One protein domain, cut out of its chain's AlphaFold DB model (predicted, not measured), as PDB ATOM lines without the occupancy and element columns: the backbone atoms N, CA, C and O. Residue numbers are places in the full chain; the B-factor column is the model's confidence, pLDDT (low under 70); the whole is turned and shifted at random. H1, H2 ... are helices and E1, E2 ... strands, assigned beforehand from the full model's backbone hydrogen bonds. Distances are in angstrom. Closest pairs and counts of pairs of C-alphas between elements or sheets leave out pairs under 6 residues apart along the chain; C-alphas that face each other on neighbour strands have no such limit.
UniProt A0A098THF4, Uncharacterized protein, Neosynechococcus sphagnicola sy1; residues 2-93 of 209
ATOM      1  N   ARG A   2      22.966 -82.621 157.560       36.00
ATOM      2  CA  ARG A   2      23.629 -83.092 156.316       36.00
ATOM      3  C   ARG A   2      23.635 -84.627 156.164       36.00
ATOM      4  O   ARG A   2      24.215 -85.129 155.219       36.00
ATOM      5  N   GLY A   3      22.997 -85.361 157.082       30.72
ATOM      6  CA  GLY A   3      23.046 -86.832 157.133       30.72
ATOM      7  C   GLY A   3      21.824 -87.565 156.566       30.72
ATOM      8  O   GLY A   3      21.847 -88.782 156.518       30.72
ATOM      9  N   ILE A   4      20.763 -86.859 156.153       36.25
ATOM     10  CA  ILE A   4      19.505 -87.484 155.681       36.25
ATOM     11  C   ILE A   4      19.460 -87.604 154.143       36.25
ATOM     12  O   ILE A   4      18.773 -88.467 153.614       36.25
ATOM     13  N   ILE A   5      20.238 -86.795 153.409       37.78
ATOM     14  CA  ILE A   5      20.204 -86.762 151.934       37.78
ATOM     15  C   ILE A   5      20.966 -87.950 151.311       37.78
ATOM     16  O   ILE A   5      20.546 -88.463 150.282       37.78
ATOM     17  N   THR A   6      22.026 -88.453 151.953       38.06
ATOM     18  CA  THR A   6      22.828 -89.575 151.424       38.06
ATOM     19  C   THR A   6      22.108 -90.925 151.513       38.06
ATOM     20  O   THR A   6      22.255 -91.768 150.636       38.06
ATOM     21  N   VAL A   7      21.270 -91.122 152.536       34.72
ATOM     22  CA  VAL A   7      20.565 -92.399 152.744       34.72
ATOM     23  C   VAL A   7      19.465 -92.600 151.693       34.72
ATOM     24  O   VAL A   7      19.232 -93.718 151.253       34.72
ATOM     25  N   LEU A   8      18.833 -91.522 151.213       35.75
ATOM     26  CA  LEU A   8      17.816 -91.599 150.154       35.75
ATOM     27  C   LEU A   8      18.405 -91.992 148.790       35.75
ATOM     28  O   LEU A   8      17.763 -92.735 148.054       35.75
ATOM     29  N   SER A   9      19.628 -91.554 148.463       47.03
ATOM     30  CA  SER A   9      20.305 -91.971 147.224       47.03
ATOM     31  C   SER A   9      20.779 -93.424 147.269       47.03
ATOM     32  O   SER A   9      20.786 -94.104 146.247       47.03
ATOM     33  N   GLU A  10      21.151 -93.908 148.454       39.19
ATOM     34  CA  GLU A  10      21.595 -95.289 148.664       39.19
ATOM     35  C   GLU A  10      20.405 -96.258 148.652       39.19
ATOM     36  O   GLU A  10      20.453 -97.291 147.992       39.19
ATOM     37  N   VAL A  11      19.279 -95.868 149.262       42.34
ATOM     38  CA  VAL A  11      18.014 -96.620 149.207       42.34
ATOM     39  C   VAL A  11      17.409 -96.605 147.798       42.34
ATOM     40  O   VAL A  11      16.895 -97.626 147.355       42.34
ATOM     41  N   GLY A  12      17.516 -95.497 147.054       41.41
ATOM     42  CA  GLY A  12      17.119 -95.444 145.641       41.41
ATOM     43  C   GLY A  12      17.940 -96.385 144.751       41.41
ATOM     44  O   GLY A  12      17.378 -97.016 143.860       41.41
ATOM     45  N   ARG A  13      19.243 -96.543 145.035       42.66
ATOM     46  CA  ARG A  13      20.113 -97.525 144.363       42.66
ATOM     47  C   ARG A  13      19.796 -98.967 144.765       42.66
ATOM     48  O   ARG A  13      19.665 -99.803 143.885       42.66
ATOM     49  N   MET A  14      19.557 -99.245 146.049       42.72
ATOM     50  CA  MET A  14      19.139-100.585 146.498       42.72
ATOM     51  C   MET A  14      17.764-101.003 145.947       42.72
ATOM     52  O   MET A  14      17.519-102.191 145.761       42.72
ATOM     53  N   LEU A  15      16.862-100.049 145.685       36.56
ATOM     54  CA  LEU A  15      15.572-100.312 145.032       36.56
ATOM     55  C   LEU A  15      15.708-100.479 143.509       36.56
ATOM     56  O   LEU A  15      14.933-101.231 142.924       36.56
ATOM     57  N   ALA A  16      16.687 -99.826 142.876       42.59
ATOM     58  CA  ALA A  16      17.001-100.025 141.460       42.59
ATOM     59  C   ALA A  16      17.599-101.419 141.193       42.59
ATOM     60  O   ALA A  16      17.238-102.043 140.200       42.59
ATOM     61  N   ASP A  17      18.401-101.949 142.125       41.50
ATOM     62  CA  ASP A  17      18.934-103.321 142.066       41.50
ATOM     63  C   ASP A  17      17.855-104.411 142.232       41.50
ATOM     64  O   ASP A  17      18.095-105.574 141.910       41.50
ATOM     65  N   GLN A  18      16.656-104.067 142.725       34.59
ATOM     66  CA  GLN A  18      15.523-105.001 142.845       34.59
ATOM     67  C   GLN A  18      14.638-105.082 141.593       34.59
ATOM     68  O   GLN A  18      13.714-105.898 141.559       34.59
ATOM     69  N   ALA A  19      14.890-104.272 140.562       40.88
ATOM     70  CA  ALA A  19      14.198-104.409 139.288       40.88
ATOM     71  C   ALA A  19      14.911-105.469 138.433       40.88
ATOM     72  O   ALA A  19      15.958-105.212 137.854       40.88
ATOM     73  N   GLU A  20      14.326-106.666 138.320       48.00
ATOM     74  CA  GLU A  20      14.819-107.746 137.442       48.00
ATOM     75  C   GLU A  20      14.828-107.368 135.942       48.00
ATOM     76  O   GLU A  20      15.356-108.114 135.116       48.00
ATOM     77  N   GLU A  21      14.261-106.216 135.563       55.44
ATOM     78  CA  GLU A  21      14.231-105.734 134.184       55.44
ATOM     79  C   GLU A  21      15.313-104.672 133.921       55.44
ATOM     80  O   GLU A  21      15.430-103.718 134.694       55.44
ATOM     81  N   PRO A  22      16.069-104.768 132.806       66.69
ATOM     82  CA  PRO A  22      17.051-103.754 132.432       66.69
ATOM     83  C   PRO A  22      16.404-102.368 132.389       66.69
ATOM     84  O   PRO A  22      15.348-102.208 131.767       66.69
ATOM     85  N   ALA A  23      17.046-101.362 132.990       71.62
ATOM     86  CA  ALA A  23      16.530 -99.989 133.057       71.62
ATOM     87  C   ALA A  23      16.135 -99.419 131.679       71.62
ATOM     88  O   ALA A  23      15.181 -98.647 131.573       71.62
ATOM     89  N   ASP A  24      16.812 -99.863 130.621       75.81
ATOM     90  CA  ASP A  24      16.580 -99.436 129.241       75.81
ATOM     91  C   ASP A  24      15.285 -99.996 128.626       75.81
ATOM     92  O   ASP A  24      14.771 -99.458 127.645       75.81
ATOM     93  N   SER A  25      14.738-101.070 129.204       80.38
ATOM     94  CA  SER A  25      13.533-101.766 128.724       80.38
ATOM     95  C   SER A  25      12.224-101.243 129.330       80.38
ATOM     96  O   SER A  25      11.141-101.747 129.004       80.38
ATOM     97  N   LEU A  26      12.325-100.241 130.210       86.50
ATOM     98  CA  LEU A  26      11.190 -99.579 130.842       86.50
ATOM     99  C   LEU A  26      10.398 -98.778 129.805       86.50
ATOM    100  O   LEU A  26      10.978 -98.012 129.035       86.50
ATOM    101  N   ILE A  27       9.075 -98.954 129.811       89.81
ATOM    102  CA  ILE A  27       8.143 -98.158 129.005       89.81
ATOM    103  C   ILE A  27       8.048 -96.765 129.628       89.81
ATOM    104  O   ILE A  27       7.757 -96.634 130.817       89.81
ATOM    105  N   LEU A  28       8.279 -95.737 128.818       88.25
ATOM    106  CA  LEU A  28       8.103 -94.345 129.195       88.25
ATOM    107  C   LEU A  28       6.655 -93.937 128.929       88.25
ATOM    108  O   LEU A  28       6.188 -93.922 127.790       88.25
ATOM    109  N   GLU A  29       5.919 -93.645 129.999       85.00
ATOM    110  CA  GLU A  29       4.542 -93.175 129.879       85.00
ATOM    111  C   GLU A  29       4.516 -91.792 129.228       85.00
ATOM    112  O   GLU A  29       5.342 -90.945 129.544       85.00
ATOM    113  N   HIS A  30       3.548 -91.570 128.338       87.62
ATOM    114  CA  HIS A  30       3.352 -90.319 127.592       87.62
ATOM    115  C   HIS A  30       4.362 -90.022 126.478       87.62
ATOM    116  O   HIS A  30       4.167 -89.036 125.778       87.62
ATOM    117  N   PHE A  31       5.347 -90.895 126.250       91.19
ATOM    118  CA  PHE A  31       6.235 -90.800 125.091       91.19
ATOM    119  C   PHE A  31       5.715 -91.648 123.927       91.19
ATOM    120  O   PHE A  31       5.318 -92.809 124.095       91.19
ATOM    121  N   GLY A  32       5.740 -91.066 122.734       92.12
ATOM    122  CA  GLY A  32       5.221 -91.641 121.502       92.12
ATOM    123  C   GLY A  32       6.220 -91.616 120.348       92.12
ATOM    124  O   GLY A  32       7.422 -91.407 120.509       92.12
ATOM    125  N   LEU A  33       5.719 -91.879 119.142       92.81
ATOM    126  CA  LEU A  33       6.544 -91.851 117.927       92.81
ATOM    127  C   LEU A  33       6.891 -90.416 117.511       92.81
ATOM    128  O   LEU A  33       7.907 -90.192 116.861       92.81
ATOM    129  N   GLU A  34       6.060 -89.451 117.895       93.81
ATOM    130  CA  GLU A  34       6.238 -88.015 117.686       93.81
ATOM    131  C   GLU A  34       7.488 -87.445 118.372       93.81
ATOM    132  O   GLU A  34       8.022 -86.423 117.932       93.81
ATOM    133  N   ASP A  35       7.980 -88.128 119.402       94.62
ATOM    134  CA  ASP A  35       9.166 -87.758 120.176       94.62
ATOM    135  C   ASP A  35      10.467 -88.224 119.518       94.62
ATOM    136  O   ASP A  35      11.571 -87.818 119.898       94.62
ATOM    137  N   LEU A  36      10.344 -89.065 118.490       95.62
ATOM    138  CA  LEU A  36      11.463 -89.572 117.718       95.62
ATOM    139  C   LEU A  36      11.838 -88.618 116.583       95.62
ATOM    140  O   LEU A  36      11.019 -87.912 115.992       95.62
ATOM    141  N   ASP A  37      13.120 -88.618 116.248       96.31
ATOM    142  CA  ASP A  37      13.650 -88.006 115.047       96.31
ATOM    143  C   ASP A  37      13.515 -88.975 113.861       96.31
ATOM    144  O   ASP A  37      14.283 -89.930 113.687       96.31
ATOM    145  N   ASP A  38      12.549 -88.686 112.989       94.62
ATOM    146  CA  ASP A  38      12.287 -89.441 111.759       94.62
ATOM    147  C   ASP A  38      13.524 -89.583 110.864       94.62
ATOM    148  O   ASP A  38      13.682 -90.578 110.147       94.62
ATOM    149  N   THR A  39      14.407 -88.582 110.874       95.25
ATOM    150  CA  THR A  39      15.631 -88.599 110.067       95.25
ATOM    151  C   THR A  39      16.567 -89.706 110.543       95.25
ATOM    152  O   THR A  39      17.067 -90.484 109.725       95.25
ATOM    153  N   SER A  40      16.748 -89.836 111.855       95.00
ATOM    154  CA  SER A  40      17.541 -90.887 112.489       95.00
ATOM    155  C   SER A  40      16.992 -92.276 112.192       95.00
ATOM    156  O   SER A  40      17.750 -93.155 111.782       95.00
ATOM    157  N   LEU A  41      15.674 -92.467 112.287       94.31
ATOM    158  CA  LEU A  41      15.032 -93.742 111.954       94.31
ATOM    159  C   LEU A  41      15.226 -94.131 110.483       94.31
ATOM    160  O   LEU A  41      15.574 -95.277 110.178       94.31
ATOM    161  N   LYS A  42      15.046 -93.182 109.555       94.69
ATOM    162  CA  LYS A  42      15.260 -93.419 108.117       94.69
ATOM    163  C   LYS A  42      16.710 -93.790 107.823       94.69
ATOM    164  O   LYS A  42      16.959 -94.763 107.111       94.69
ATOM    165  N   GLN A  43      17.662 -93.058 108.396       94.12
ATOM    166  CA  GLN A  43      19.088 -93.337 108.234       94.12
ATOM    167  C   GLN A  43      19.481 -94.693 108.837       94.12
ATOM    168  O   GLN A  43      20.261 -95.430 108.229       94.12
ATOM    169  N   TYR A  44      18.916 -95.060 109.992       93.62
ATOM    170  CA  TYR A  44      19.121 -96.377 110.590       93.62
ATOM    171  C   TYR A  44      18.619 -97.487 109.666       93.62
ATOM    172  O   TYR A  44      19.375 -98.406 109.354       93.62
ATOM    173  N   ARG A  45      17.385 -97.373 109.158       92.88
ATOM    174  CA  ARG A  45      16.806 -98.340 108.211       92.88
ATOM    175  C   ARG A  45      17.647 -98.497 106.954       92.88
ATOM    176  O   ARG A  45      17.911 -99.621 106.546       92.88
ATOM    177  N   GLN A  46      18.100 -97.391 106.366       92.50
ATOM    178  CA  GLN A  46      18.975 -97.424 105.192       92.50
ATOM    179  C   GLN A  46      20.281 -98.156 105.496       92.50
ATOM    180  O   GLN A  46      20.683 -99.041 104.748       92.50
ATOM    181  N   ARG A  47      20.921 -97.845 106.627       88.75
ATOM    182  CA  ARG A  47      22.158 -98.516 107.040       88.75
ATOM    183  C   ARG A  47      21.945-100.004 107.315       88.75
ATOM    184  O   ARG A  47      22.821-100.808 107.001       88.75
ATOM    185  N   PHE A  48      20.811-100.359 107.908       87.62
ATOM    186  CA  PHE A  48      20.431-101.740 108.171       87.62
ATOM    187  C   PHE A  48      20.203-102.506 106.860       87.62
ATOM    188  O   PHE A  48      20.779-103.576 106.684       87.62
ATOM    189  N   ALA A  49      19.499-101.903 105.898       89.69
ATOM    190  CA  ALA A  49      19.294-102.457 104.561       89.69
ATOM    191  C   ALA A  49      20.604-102.647 103.792       89.69
ATOM    192  O   ALA A  49      20.796-103.679 103.165       89.69
ATOM    193  N   SER A  50      21.542-101.700 103.875       88.25
ATOM    194  CA  SER A  50      22.840-101.841 103.203       88.25
ATOM    195  C   SER A  50      23.700-102.973 103.768       88.25
ATOM    196  O   SER A  50      24.555-103.495 103.060       88.25
ATOM    197  N   ARG A  51      23.522-103.328 105.048       82.25
ATOM    198  CA  ARG A  51      24.270-104.414 105.702       82.25
ATOM    199  C   ARG A  51      23.602-105.769 105.515       82.25
ATOM    200  O   ARG A  51      24.296-106.750 105.273       82.25
ATOM    201  N   THR A  52      22.277-105.802 105.618       84.88
ATOM    202  CA  THR A  52      21.491-107.033 105.547       84.88
ATOM    203  C   THR A  52      20.225-106.790 104.717       84.88
ATOM    204  O   THR A  52      19.147-106.623 105.291       84.88
ATOM    205  N   PRO A  53      20.334-106.749 103.373       85.75
ATOM    206  CA  PRO A  53      19.231-106.356 102.486       85.75
ATOM    207  C   PRO A  53      17.983-107.234 102.603       85.75
ATOM    208  O   PRO A  53      16.868-106.736 102.480       85.75
ATOM    209  N   ASP A  54      18.171-108.522 102.891       88.56
ATOM    210  CA  ASP A  54      17.092-109.512 102.967       88.56
ATOM    211  C   ASP A  54      16.560-109.709 104.400       88.56
ATOM    212  O   ASP A  54      15.883-110.695 104.695       88.56
ATOM    213  N   HIS A  55      16.880-108.799 105.332       88.88
ATOM    214  CA  HIS A  55      16.442-108.944 106.718       88.88
ATOM    215  C   HIS A  55      14.921-108.728 106.856       88.88
ATOM    216  O   HIS A  55      14.438-107.647 106.508       88.88
ATOM    217  N   PRO A  56      14.158-109.656 107.473       89.00
ATOM    218  CA  PRO A  56      12.695-109.548 107.584       89.00
ATOM    219  C   PRO A  56      12.195-108.274 108.279       89.00
ATOM    220  O   PRO A  56      11.091-107.810 108.029       89.00
ATOM    221  N   TRP A  57      13.007-107.669 109.147       90.38
ATOM    222  CA  TRP A  57      12.626-106.428 109.839       90.38
ATOM    223  C   TRP A  57      12.526-105.212 108.907       90.38
ATOM    224  O   TRP A  57      11.940-104.203 109.287       90.38
ATOM    225  N   LEU A  58      13.085-105.276 107.695       87.81
ATOM    226  CA  LEU A  58      13.008-104.171 106.736       87.81
ATOM    227  C   LEU A  58      11.600-103.974 106.168       87.81
ATOM    228  O   LEU A  58      11.263-102.849 105.806       87.81
ATOM    229  N   SER A  59      10.777-105.028 106.136       89.69
ATOM    230  CA  SER A  59       9.367-104.940 105.738       89.69
ATOM    231  C   SER A  59       8.436-104.446 106.848       89.69
ATOM    232  O   SER A  59       7.270-104.181 106.577       89.69
ATOM    233  N   GLU A  60       8.928-104.319 108.084       92.88
ATOM    234  CA  GLU A  60       8.138-103.823 109.215       92.88
ATOM    235  C   GLU A  60       7.945-102.304 109.123       92.88
ATOM    236  O   GLU A  60       8.851-101.569 108.704       92.88
ATOM    237  N   ASP A  61       6.802-101.812 109.601       92.88
ATOM    238  CA  ASP A  61       6.576-100.383 109.818       92.88
ATOM    239  C   ASP A  61       7.432 -99.849 110.985       92.88
ATOM    240  O   ASP A  61       8.188-100.591 111.621       92.88
ATOM    241  N   THR A  62       7.421 -98.532 111.228       90.75
ATOM    242  CA  THR A  62       8.271 -97.905 112.261       90.75
ATOM    243  C   THR A  62       8.094 -98.561 113.625       90.75
ATOM    244  O   THR A  62       9.094 -98.888 114.263       90.75
ATOM    245  N   ASN A  63       6.851 -98.807 114.031       91.50
ATOM    246  CA  ASN A  63       6.558 -99.406 115.322       91.50
ATOM    247  C   ASN A  63       7.007-100.880 115.389       91.50
ATOM    248  O   ASN A  63       7.673-101.286 116.341       91.50
ATOM    249  N   GLY A  64       6.741-101.670 114.346       91.75
ATOM    250  CA  GLY A  64       7.206-103.050 114.239       91.75
ATOM    251  C   GLY A  64       8.728-103.149 114.316       91.75
ATOM    252  O   GLY A  64       9.254-103.940 115.100       91.75
ATOM    253  N   LEU A  65       9.457-102.288 113.595       91.50
ATOM    254  CA  LEU A  65      10.919-102.241 113.684       91.50
ATOM    255  C   LEU A  65      11.386-101.869 115.094       91.50
ATOM    256  O   LEU A  65      12.242-102.559 115.640       91.50
ATOM    257  N   LEU A  66      10.828-100.815 115.696       92.19
ATOM    258  CA  LEU A  66      11.183-100.413 117.061       92.19
ATOM    259  C   LEU A  66      10.906-101.534 118.061       92.19
ATOM    260  O   LEU A  66      11.743-101.800 118.917       92.19
ATOM    261  N   SER A  67       9.796-102.252 117.904       91.88
ATOM    262  CA  SER A  67       9.458-103.411 118.732       91.88
ATOM    263  C   SER A  67      10.498-104.527 118.613       91.88
ATOM    264  O   SER A  67      10.880-105.128 119.615       91.88
ATOM    265  N   LYS A  68      11.011-104.796 117.403       89.94
ATOM    266  CA  LYS A  68      12.089-105.782 117.181       89.94
ATOM    267  C   LYS A  68      13.438-105.323 117.732       89.94
ATOM    268  O   LYS A  68      14.215-106.157 118.185       89.94
ATOM    269  N   LEU A  69      13.703-104.018 117.701       88.69
ATOM    270  CA  LEU A  69      14.911-103.406 118.255       88.69
ATOM    271  C   LEU A  69      14.849-103.218 119.780       88.69
ATOM    272  O   LEU A  69      15.825-102.760 120.364       88.69
ATOM    273  N   GLY A  70      13.715-103.526 120.417       89.81
ATOM    274  CA  GLY A  70      13.482-103.251 121.836       89.81
ATOM    275  C   GLY A  70      13.220-101.775 122.149       89.81
ATOM    276  O   GLY A  70      13.051-101.434 123.310       89.81
ATOM    277  N   GLY A  71      13.140-100.911 121.133       91.44
ATOM    278  CA  GLY A  71      12.804 -99.493 121.255       91.44
ATOM    279  C   GLY A  71      11.330 -99.237 121.574       91.44
ATOM    280  O   GLY A  71      10.993 -98.173 122.079       91.44
ATOM    281  N   TRP A  72      10.464-100.221 121.350       93.62
ATOM    282  CA  TRP A  72       9.044-100.171 121.682       93.62
ATOM    283  C   TRP A  72       8.634-101.452 122.399       93.62
ATOM    284  O   TRP A  72       9.095-102.541 122.045       93.62
ATOM    285  N   ARG A  73       7.781-101.345 123.419       92.06
ATOM    286  CA  ARG A  73       7.383-102.500 124.223       92.06
ATOM    287  C   ARG A  73       5.910-102.437 124.580       92.06
ATOM    288  O   ARG A  73       5.354-101.378 124.841       92.06
ATOM    289  N   ARG A  74       5.305-103.622 124.639       90.31
ATOM    290  CA  ARG A  74       3.962-103.846 125.164       90.31
ATOM    291  C   ARG A  74       4.029-104.758 126.379       90.31
ATOM    292  O   ARG A  74       4.411-105.925 126.262       90.31
ATOM    293  N   ASP A  75       3.633-104.231 127.526       88.25
ATOM    294  CA  ASP A  75       3.375-105.018 128.721       88.25
ATOM    295  C   ASP A  75       2.065-105.793 128.527       88.25
ATOM    296  O   ASP A  75       0.986-105.232 128.327       88.25
ATOM    297  N   ARG A  76       2.164-107.124 128.553       87.56
ATOM    298  CA  ARG A  76       1.020-108.020 128.351       87.56
ATOM    299  C   ARG A  76       0.120-108.119 129.578       87.56
ATOM    300  O   ARG A  76      -1.046-108.464 129.419       87.56
ATOM    301  N   THR A  77       0.650-107.839 130.764       86.75
ATOM    302  CA  THR A  77      -0.079-107.930 132.032       86.75
ATOM    303  C   THR A  77      -0.967-106.710 132.214       86.75
ATOM    304  O   THR A  77      -2.151-106.845 132.511       86.75
ATOM    305  N   THR A  78      -0.411-105.516 132.002       87.56
ATOM    306  CA  THR A  78      -1.152-104.255 132.158       87.56
ATOM    307  C   THR A  78      -1.821-103.790 130.865       87.56
ATOM    308  O   THR A  78      -2.719-102.953 130.902       87.56
ATOM    309  N   GLY A  79      -1.394-104.320 129.715       86.94
ATOM    310  CA  GLY A  79      -1.837-103.876 128.396       86.94
ATOM    311  C   GLY A  79      -1.198-102.563 127.938       86.94
ATOM    312  O   GLY A  79      -1.497-102.131 126.825       86.94
ATOM    313  N   LYS A  80      -0.335-101.942 128.756       87.44
ATOM    314  CA  LYS A  80       0.378-100.710 128.407       87.44
ATOM    315  C   LYS A  80       1.355-100.963 127.265       87.44
ATOM    316  O   LYS A  80       2.016-101.997 127.207       87.44
ATOM    317  N   GLU A  81       1.455-100.000 126.368       90.50
ATOM    318  CA  GLU A  81       2.328-100.051 125.205       90.50
ATOM    319  C   GLU A  81       2.922 -98.665 124.979       90.50
ATOM    320  O   GLU A  81       2.215 -97.670 125.133       90.50
ATOM    321  N   GLY A  82       4.209 -98.601 124.647       92.19
ATOM    322  CA  GLY A  82       4.865 -97.325 124.412       92.19
ATOM    323  C   GLY A  82       6.349 -97.440 124.114       92.19
ATOM    324  O   GLY A  82       6.929 -98.534 124.037       92.19
ATOM    325  N   LEU A  83       6.953 -96.266 123.953       94.06
ATOM    326  CA  LEU A  83       8.377 -96.119 123.724       94.06
ATOM    327  C   LEU A  83       9.158 -96.563 124.963       94.06
ATOM    328  O   LEU A  83       8.758 -96.308 126.096       94.06
ATOM    329  N   THR A  84      10.281 -97.237 124.749       93.06
ATOM    330  CA  THR A  84      11.198 -97.579 125.839       93.06
ATOM    331  C   THR A  84      12.260 -96.504 126.024       93.06
ATOM    332  O   THR A  84      12.529 -95.714 125.114       93.06
ATOM    333  N   VAL A  85      12.940 -96.535 127.169       91.12
ATOM    334  CA  VAL A  85      14.153 -95.739 127.411       91.12
ATOM    335  C   VAL A  85      15.186 -95.937 126.291       91.12
ATOM    336  O   VAL A  85      15.702 -94.952 125.762       91.12
ATOM    337  N   ALA A  86      15.427 -97.179 125.853       89.94
ATOM    338  CA  ALA A  86      16.323 -97.473 124.731       89.94
ATOM    339  C   ALA A  86      15.869 -96.808 123.422       89.94
ATOM    340  O   ALA A  86      16.680 -96.238 122.692       89.94
ATOM    341  N   GLY A  87      14.569 -96.873 123.120       93.00
ATOM    342  CA  GLY A  87      13.990 -96.265 121.922       93.00
ATOM    343  C   GLY A  87      14.166 -94.751 121.904       93.00
ATOM    344  O   GLY A  87      14.607 -94.195 120.893       93.00
ATOM    345  N   LEU A  88      13.895 -94.107 123.042       94.75
ATOM    346  CA  LEU A  88      14.068 -92.669 123.213       94.75
ATOM    347  C   LEU A  88      15.542 -92.261 123.097       94.75
ATOM    348  O   LEU A  88      15.864 -91.344 122.351       94.75
ATOM    349  N   LEU A  89      16.463 -92.972 123.746       93.44
ATOM    350  CA  LEU A  89      17.900 -92.688 123.654       93.44
ATOM    351  C   LEU A  89      18.446 -92.846 122.229       93.44
ATOM    352  O   LEU A  89      19.253 -92.036 121.766       93.44
ATOM    353  N   MET A  90      18.020 -93.900 121.531       93.81
ATOM    354  CA  MET A  90      18.536 -94.234 120.205       93.81
ATOM    355  C   MET A  90      18.025 -93.301 119.120       93.81
ATOM    356  O   MET A  90      18.799 -92.940 118.232       93.81
ATOM    357  N   PHE A  91      16.750 -92.920 119.175       96.25
ATOM    358  CA  PHE A  91      16.089 -92.229 118.068       96.25
ATOM    359  C   PHE A  91      15.340 -90.965 118.476       96.25
ATOM    360  O   PHE A  91      14.786 -90.320 117.597       96.25
ATOM    361  N   GLY A  92      15.317 -90.595 119.752       95.06
ATOM    362  CA  GLY A  92      14.633 -89.403 120.248       95.06
ATOM    363  C   GLY A  92      15.206 -88.093 119.716       95.06
ATOM    364  O   GLY A  92      16.300 -88.035 119.140       95.06
ATOM    365  N   LYS A  93      14.462 -87.016 119.935       95.00
ATOM    366  CA  LYS A  93      14.972 -85.648 119.819       95.00
ATOM    367  C   LYS A  93      15.704 -85.276 121.103       95.00
ATOM    368  O   LYS A  93      15.260 -85.638 122.187       95.00
TER     369      LYS A  93
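AT A GLANCE: This is residues 2 to 93 of the 209 residues of an uncharacterized protein of Neosynechococcus sphagnicola sy1 (UniProt A0A098THF4). What shape does the model have? A helical arm, H1 within the free residues 2 to 21, sticks out from one end of a small body. In that body H2, H3 and H4 gather at the end far from the arm, while the hairpin of E1 and E2 and the helix H5 lie between them and the arm. What is it made of? The 92 printed residues hold five named helices and two named strands, in the order H1, H2, H3, H4, E1, E2, H5; the two-stranded sheet E1 - E2 is antiparallel, and the class is mostly helix. How large is it? The whole is loose, with a radius of gyration of the C-alphas of 17.1 A, and elongated, spanning 57 by 30 by 24 A.

HOW THE PARTS SIT: What does the first helix meet? H1, residues 5 to 16, touches no helix, and it is apart from H2, residues 38 to 51. How do the next helices stand? H2 only just touches H3, residues 56 to 59, with 3 pairs of C-alphas within 8 A, through residues 45 to 49 of H2 alone; the closest C-alphas are those of Ala 49 and Leu 58, 6.9 A apart. H3 touches H4, residues 62 to 68, where the closest C-alphas, of Trp 57 and Leu 65, are 5.9 A apart. How do the strands pair? E1, residues 72 to 74, and E2, residues 81 to 83, form an antiparallel hairpin at 162 degrees, with N 73 and O 82 within hydrogen-bond range at 3.0 A; the closest C-alphas of H4 and E1, those of Leu 66 and Trp 72, are 5.1 A apart. Where is the last helix, and how are the helix backbones? H5, residues 85 to 91, only just touches H2, with 3 pairs of C-alphas within 8 A, through residues 38 to 41 of H2 alone, about perpendicular at 82 degrees; the closest C-alphas are those of Ser 40 and Phe 91, 5.9 A apart. Each O i to N i+4 pair is within hydrogen-bond range in H2, H4 and H5, 7 of 8 are in H1, and H3 is too short for such a pair.

IN THESE COORDINATES: Where does H1 lie? It begins at C-alpha 5 (20.204, -86.762, 151.934) and is 17.2 A long. How long are the others? H2 is 20.1 A, H3 6.0 A, H4 10.0 A, E1 7.2 A, E2 7.4 A and H5 10.2 A, ending at C-alpha 91 (16.089, -92.229, 118.068).

THE WHOLE: What is the body without the free stretches? Without residues 2 to 21 and 50 to 55, which stand free, 66 residues span 34 by 26 by 21 A. Is there a cut, or a long link? The printed part has no cut, and the link from H1 to H2, 21 residues, is long. Where is confidence low? Residues 2 to 22 are under 70, and the mean pLDDT of the printed part is 79.2.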